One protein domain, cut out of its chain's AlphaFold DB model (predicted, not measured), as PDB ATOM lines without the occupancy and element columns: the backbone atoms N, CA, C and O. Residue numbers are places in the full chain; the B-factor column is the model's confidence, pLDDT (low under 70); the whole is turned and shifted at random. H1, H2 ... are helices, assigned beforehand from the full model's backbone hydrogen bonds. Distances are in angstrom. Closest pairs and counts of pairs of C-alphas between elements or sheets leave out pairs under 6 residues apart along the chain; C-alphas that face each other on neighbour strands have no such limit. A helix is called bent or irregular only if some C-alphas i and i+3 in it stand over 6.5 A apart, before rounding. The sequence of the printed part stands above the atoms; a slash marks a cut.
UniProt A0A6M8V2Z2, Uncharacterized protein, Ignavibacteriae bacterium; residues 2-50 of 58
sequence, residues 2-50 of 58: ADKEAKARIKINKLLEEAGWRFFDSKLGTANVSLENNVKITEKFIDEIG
ATOM      1  N   ALA A   2      14.295 -36.630   1.066       63.19
ATOM      2  CA  ALA A   2      14.104 -36.064   2.412       63.19
ATOM      3  C   ALA A   2      12.745 -36.402   3.071       63.19
ATOM      4  O   ALA A   2      12.711 -36.856   4.208       63.19
ATOM      5  N   ASP A   3      11.626 -36.323   2.339       75.06
ATOM      6  CA  ASP A   3      10.297 -36.619   2.915       75.06
ATOM      7  C   ASP A   3      10.123 -38.063   3.404       75.06
ATOM      8  O   ASP A   3       9.364 -38.331   4.336       75.06
ATOM      9  N   LYS A   4      10.785 -39.022   2.743       81.69
ATOM     10  CA  LYS A   4      10.712 -40.437   3.131       81.69
ATOM     11  C   LYS A   4      11.532 -40.683   4.390       81.69
ATOM     12  O   LYS A   4      11.088 -41.423   5.262       81.69
ATOM     13  N   GLU A   5      12.688 -40.037   4.484       85.38
ATOM     14  CA  GLU A   5      13.552 -40.094   5.654       85.38
ATOM     15  C   GLU A   5      12.887 -39.445   6.871       85.38
ATOM     16  O   GLU A   5      12.768 -40.095   7.904       85.38
ATOM     17  N   ALA A   6      12.355 -38.226   6.739       81.00
ATOM     18  CA  ALA A   6      11.660 -37.537   7.827       81.00
ATOM     19  C   ALA A   6      10.478 -38.363   8.366       81.00
ATOM     20  O   ALA A   6      10.315 -38.532   9.575       81.00
ATOM     21  N   LYS A   7       9.683 -38.970   7.470       85.81
ATOM     22  CA  LYS A   7       8.601 -39.890   7.861       85.81
ATOM     23  C   LYS A   7       9.121 -41.141   8.568       85.81
ATOM     24  O   LYS A   7       8.491 -41.596   9.522       85.81
ATOM     25  N   ALA A   8      10.241 -41.702   8.112       89.62
ATOM     26  CA  ALA A   8      10.862 -42.856   8.751       89.62
ATOM     27  C   ALA A   8      11.380 -42.509  10.154       89.62
ATOM     28  O   ALA A   8      11.080 -43.245  11.089       89.62
ATOM     29  N   ARG A   9      12.054 -41.362  10.320       86.06
ATOM     30  CA  ARG A   9      12.531 -40.848  11.616       86.06
ATOM     31  C   ARG A   9      11.386 -40.719  12.621       86.06
ATOM     32  O   ARG A   9      11.445 -41.308  13.695       86.06
ATOM     33  N   ILE A  10      10.296 -40.050  12.237       87.12
ATOM     34  CA  ILE A  10       9.111 -39.898  13.101       87.12
ATOM     35  C   ILE A  10       8.521 -41.264  13.470       87.12
ATOM     36  O   ILE A  10       8.142 -41.486  14.619       87.12
ATOM     37  N   LYS A  11       8.427 -42.188  12.505       91.69
ATOM     38  CA  LYS A  11       7.888 -43.528  12.756       91.69
ATOM     39  C   LYS A  11       8.758 -44.316  13.736       91.69
ATOM     40  O   LYS A  11       8.211 -44.978  14.608       91.69
ATOM     41  N   ILE A  12      10.080 -44.237  13.602       90.75
ATOM     42  CA  ILE A  12      11.023 -44.894  14.512       90.75
ATOM     43  C   ILE A  12      10.875 -44.325  15.922       90.75
ATOM     44  O   ILE A  12      10.701 -45.103  16.853       90.75
ATOM     45  N   ASN A  13      10.847 -42.998  16.078       86.19
ATOM     46  CA  ASN A  13      10.694 -42.372  17.395       86.19
ATOM     47  C   ASN A  13       9.394 -42.807  18.081       86.19
ATOM     48  O   ASN A  13       9.430 -43.201  19.240       86.19
ATOM     49  N   LYS A  14       8.273 -42.852  17.349       89.50
ATOM     50  CA  LYS A  14       7.002 -43.355  17.894       89.50
ATOM     51  C   LYS A  14       7.083 -44.813  18.343       89.50
ATOM     52  O   LYS A  14       6.625 -45.134  19.430       89.50
ATOM     53  N   LEU A  15       7.700 -45.684  17.544       93.44
ATOM     54  CA  LEU A  15       7.863 -47.095  17.910       93.44
ATOM     55  C   LEU A  15       8.759 -47.272  19.144       93.44
ATOM     56  O   LEU A  15       8.502 -48.147  19.968       93.44
ATOM     57  N   LEU A  16       9.799 -46.447  19.279       88.81
ATOM     58  CA  LEU A  16      10.669 -46.430  20.454       88.81
ATOM     59  C   LEU A  16       9.912 -45.939  21.697       88.81
ATOM     60  O   LEU A  16      10.010 -46.566  22.749       88.81
ATOM     61  N   GLU A  17       9.104 -44.884  21.570       85.50
ATOM     62  CA  GLU A  17       8.229 -44.398  22.642       85.50
ATOM     63  C   GLU A  17       7.211 -45.464  23.081       85.50
ATOM     64  O   GLU A  17       7.073 -45.721  24.277       85.50
ATOM     65  N   GLU A  18       6.546 -46.135  22.133       89.62
ATOM     66  CA  GLU A  18       5.597 -47.227  22.407       89.62
ATOM     67  C   GLU A  18       6.270 -48.427  23.087       89.62
ATOM     68  O   GLU A  18       5.679 -49.059  23.964       89.62
ATOM     69  N   ALA A  19       7.523 -48.720  22.734       89.62
ATOM     70  CA  ALA A  19       8.337 -49.737  23.397       89.62
ATOM     71  C   ALA A  19       8.852 -49.299  24.784       89.62
ATOM     72  O   ALA A  19       9.505 -50.082  25.478       89.62
ATOM     73  N   GLY A  20       8.585 -48.056  25.200       87.44
ATOM     74  CA  GLY A  20       9.053 -47.491  26.461       87.44
ATOM     75  C   GLY A  20      10.557 -47.223  26.484       87.44
ATOM     76  O   GLY A  20      11.148 -47.203  27.565       87.44
ATOM     77  N   TRP A  21      11.190 -47.055  25.322       87.75
ATOM     78  CA  TRP A  21      12.612 -46.748  25.190       87.75
ATOM     79  C   TRP A  21      12.915 -45.375  25.801       87.75
ATOM     80  O   TRP A  21      12.353 -44.359  25.392       87.75
ATOM     81  N   ARG A  22      13.807 -45.335  26.791       87.25
ATOM     82  CA  ARG A  22      14.156 -44.137  27.557       87.25
ATOM     83  C   ARG A  22      15.661 -44.058  27.727       87.25
ATOM     84  O   ARG A  22      16.265 -44.859  28.439       87.25
ATOM     85  N   PHE A  23      16.243 -43.072  27.062       81.62
ATOM     86  CA  PHE A  23      17.673 -42.803  27.132       81.62
ATOM     87  C   PHE A  23      18.057 -42.070  28.427       81.62
ATOM     88  O   PHE A  23      19.089 -42.368  29.018       81.62
ATOM     89  N   PHE A  24      17.188 -41.168  28.896       82.69
ATOM     90  CA  PHE A  24      17.306 -40.473  30.177       82.69
ATOM     91  C   PHE A  24      16.079 -40.726  31.053       82.69
ATOM     92  O   PHE A  24      15.036 -41.194  30.578       82.69
ATOM     93  N   ASP A  25      16.211 -40.405  32.338       85.06
ATOM     94  CA  ASP A  25      15.091 -40.421  33.267       85.06
ATOM     95  C   ASP A  25      14.023 -39.422  32.810       85.06
ATOM     96  O   ASP A  25      14.303 -38.299  32.399       85.06
ATOM     97  N   SER A  26      12.763 -39.831  32.888       81.06
ATOM     98  CA  SER A  26      11.629 -38.978  32.549       81.06
ATOM     99  C   SER A  26      10.557 -39.078  33.625       81.06
ATOM    100  O   SER A  26      10.574 -39.963  34.481       81.06
ATOM    101  N   LYS A  27       9.537 -38.222  33.533       82.00
ATOM    102  CA  LYS A  27       8.355 -38.295  34.409       82.00
ATOM    103  C   LYS A  27       7.635 -39.651  34.351       82.00
ATOM    104  O   LYS A  27       6.872 -39.966  35.255       82.00
ATOM    105  N   LEU A  28       7.854 -40.426  33.289       79.81
ATOM    106  CA  LEU A  28       7.226 -41.726  33.055       79.81
ATOM    107  C   LEU A  28       8.058 -42.906  33.587       79.81
ATOM    108  O   LEU A  28       7.602 -44.045  33.501       79.81
ATOM    109  N   GLY A  29       9.270 -42.666  34.097       84.94
ATOM    110  CA  GLY A  29      10.155 -43.702  34.629       84.94
ATOM    111  C   GLY A  29      11.630 -43.446  34.335       84.94
ATOM    112  O   GLY A  29      11.979 -42.521  33.598       84.94
ATOM    113  N   THR A  30      12.482 -44.294  34.904       87.81
ATOM    114  CA  THR A  30      13.937 -44.220  34.746       87.81
ATOM    115  C   THR A  30      14.393 -44.643  33.348       87.81
ATOM    116  O   THR A  30      13.674 -45.352  32.627       87.81
ATOM    117  N   ALA A  31      15.605 -44.237  32.978       86.88
ATOM    118  CA  ALA A  31      16.297 -44.702  31.787       86.88
ATOM    119  C   ALA A  31      16.397 -46.236  31.777       86.88
ATOM    120  O   ALA A  31      16.586 -46.878  32.813       86.88
ATOM    121  N   ASN A  32      16.260 -46.828  30.593       88.75
ATOM    122  CA  ASN A  32      16.407 -48.271  30.372       88.75
ATOM    123  C   ASN A  32      17.465 -48.614  29.318       88.75
ATOM    124  O   ASN A  32      17.628 -49.779  28.961       88.75
ATOM    125  N   VAL A  33      18.200 -47.606  28.853       85.38
ATOM    126  CA  VAL A  33      19.341 -47.747  27.955       85.38
ATOM    127  C   VAL A  33      20.572 -47.256  28.689       85.38
ATOM    128  O   VAL A  33      20.545 -46.211  29.334       85.38
ATOM    129  N   SER A  34      21.654 -48.018  28.592       83.81
ATOM    130  CA  SER A  34      22.958 -47.613  29.096       83.81
ATOM    131  C   SER A  34      23.921 -47.476  27.928       83.81
ATOM    132  O   SER A  34      23.827 -48.205  26.939       83.81
ATOM    133  N   LEU A  35      24.823 -46.511  28.038       79.12
ATOM    134  CA  LEU A  35      25.889 -46.308  27.077       79.12
ATOM    135  C   LEU A  35      27.107 -47.146  27.454       79.12
ATOM    136  O   LEU A  35      27.364 -47.417  28.625       79.12
ATOM    137  N   GLU A  36      27.894 -47.504  26.447       85.06
ATOM    138  CA  GLU A  36      29.188 -48.141  26.655       85.06
ATOM    139  C   GLU A  36      30.134 -47.234  27.460       85.06
ATOM    140  O   GLU A  36      30.118 -46.007  27.331       85.06
ATOM    141  N   ASN A  37      31.018 -47.846  28.251       75.12
ATOM    142  CA  ASN A  37      31.789 -47.188  29.317       75.12
ATOM    143  C   ASN A  37      32.707 -46.027  28.860       75.12
ATOM    144  O   ASN A  37      33.187 -45.251  29.681       75.12
ATOM    145  N   ASN A  38      32.973 -45.902  27.557       76.31
ATOM    146  CA  ASN A  38      33.834 -44.866  26.969       76.31
ATOM    147  C   ASN A  38      33.064 -43.810  26.157       76.31
ATOM    148  O   ASN A  38      33.679 -42.966  25.501       76.31
ATOM    149  N   VAL A  39      31.731 -43.844  26.175       78.19
ATOM    150  CA  VAL A  39      30.898 -42.895  25.436       78.19
ATOM    151  C   VAL A  39      30.631 -41.670  26.308       78.19
ATOM    152  O   VAL A  39      29.947 -41.738  27.324       78.19
ATOM    153  N   LYS A  40      31.167 -40.519  25.894       70.56
ATOM    154  CA  LYS A  40      30.960 -39.224  26.561       70.56
ATOM    155  C   LYS A  40      29.785 -38.475  25.934       70.56
ATOM    156  O   LYS A  40      29.977 -37.427  25.329       70.56
ATOM    157  N   ILE A  41      28.583 -39.035  26.042       75.62
ATOM    158  CA  ILE A  41      27.348 -38.347  25.649       75.62
ATOM    159  C   ILE A  41      26.627 -37.950  26.933       75.62
ATOM    160  O   ILE A  41      26.302 -38.801  27.756       75.62
ATOM    161  N   THR A  42      26.419 -36.652  27.116       76.62
ATOM    162  CA  THR A  42      25.642 -36.095  28.228       76.62
ATOM    163  C   THR A  42      24.308 -35.577  27.706       76.62
ATOM    164  O   THR A  42      24.200 -35.234  26.532       76.62
ATOM    165  N   GLU A  43      23.298 -35.487  28.570       75.25
ATOM    166  CA  GLU A  43      22.002 -34.879  28.225       75.25
ATOM    167  C   GLU A  43      22.188 -33.475  27.641       75.25
ATOM    168  O   GLU A  43      21.745 -33.204  26.532       75.25
ATOM    169  N   LYS A  44      23.026 -32.656  28.290       76.69
ATOM    170  CA  LYS A  44      23.410 -31.327  27.805       76.69
ATOM    171  C   LYS A  44      24.006 -31.339  26.390       76.69
ATOM    172  O   LYS A  44      23.707 -30.458  25.599       76.69
ATOM    173  N   PHE A  45      24.851 -32.321  26.071       77.06
ATOM    174  CA  PHE A  45      25.434 -32.447  24.735       77.06
ATOM    175  C   PHE A  45      24.367 -32.784  23.687       77.06
ATOM    176  O   PHE A  45      24.430 -32.269  22.577       77.06
ATOM    177  N   ILE A  46      23.377 -33.614  24.031       76.06
ATOM    178  CA  ILE A  46      22.243 -33.901  23.141       76.06
ATOM    179  C   ILE A  46      21.367 -32.652  22.965       76.06
ATOM    180  O   ILE A  46      21.013 -32.323  21.835       76.06
ATOM    181  N   ASP A  47      21.090 -31.919  24.045       72.38
ATOM    182  CA  ASP A  47      20.311 -30.675  24.002       72.38
ATOM    183  C   ASP A  47      20.979 -29.598  23.125       72.38
ATOM    184  O   ASP A  47      20.298 -28.898  22.374       72.38
ATOM    185  N   GLU A  48      22.311 -29.486  23.171       72.62
ATOM    186  CA  GLU A  48      23.105 -28.540  22.363       72.62
ATOM    187  C   GLU A  48      23.124 -28.883  20.859       72.62
ATOM    188  O   GLU A  48      23.371 -28.012  20.021       72.62
ATOM    189  N   ILE A  49      22.871 -30.145  20.510       67.75
ATOM    190  CA  ILE A  49      22.962 -30.687  19.146       67.75
ATOM    191  C   ILE A  49      21.614 -30.648  18.409       67.75
ATOM    192  O   ILE A  49      21.575 -30.767  17.184       67.75
ATOM    193  N   GLY A  50      20.513 -30.423  19.130       62.94
ATOM    194  CA  GLY A  50      19.186 -30.276  18.542       62.94
ATOM    195  C   GLY A  50      18.668 -31.541  17.843       62.94
ATOM    196  O   GLY A  50      19.273 -32.610  17.854       62.94
TER     197      GLY A  50
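AT A GLANCE: This is residues 2 to 50 of the 58 residues of an uncharacterized protein of Ignavibacteriae bacterium (UniProt A0A6M8V2Z2). The printed part is a loose, open U: one long helix, H1, runs out as a straight arm, a long looping link with no named element makes the turn, and a short helix, H2, runs back nearly the reverse way without meeting H1. The link first makes a loop round residues 23 to 31, then swings out to its far bend at residues 36 to 41 before it reaches H2. The printed part has 49 residues with two named helices, H1 then H2, and no named strand; its class is all helix, with 24 of the 49 residues, under half, in named elements. It is loose, with a radius of gyration of the C-alphas of 13.0 A, and the C-alphas span 34 by 23 by 19 A.

IN THESE COORDINATES: H1 is residues 2 to 18, 24.4 A from first to last C-alpha, from C-alpha 2 at (14.104, -36.064, 2.412) to C-alpha 18 at (5.597, -47.227, 22.407). Residues 19 to 42 hold no named element; C-alpha 37 is at (31.789, -47.188, 29.317). H2 is residues 43 to 49, 10.0 A long, and ends with C-alpha 49 at (22.962, -30.687, 19.146).

HOW THE PARTS SIT: H1 and H2 are apart, with no C-alpha of the one within 8 A of the other. Residues 2 to 12 and 14 to 18 of H1 stand free, and so do residues 44 to 49 of H2. In H1 and H2 every O i to N i+4 pair is within hydrogen-bond range. Neither helix is bent or irregular.

THE WHOLE: The two C-alphas farthest apart, those of Asp 3 and Asn 37, are 35.6 A apart. The printed part has no cut. The link from H1 to H2, 24 residues, is long. The mean pLDDT of the printed part is 81.8; residue 2 and residues 49 to 50 are under 70.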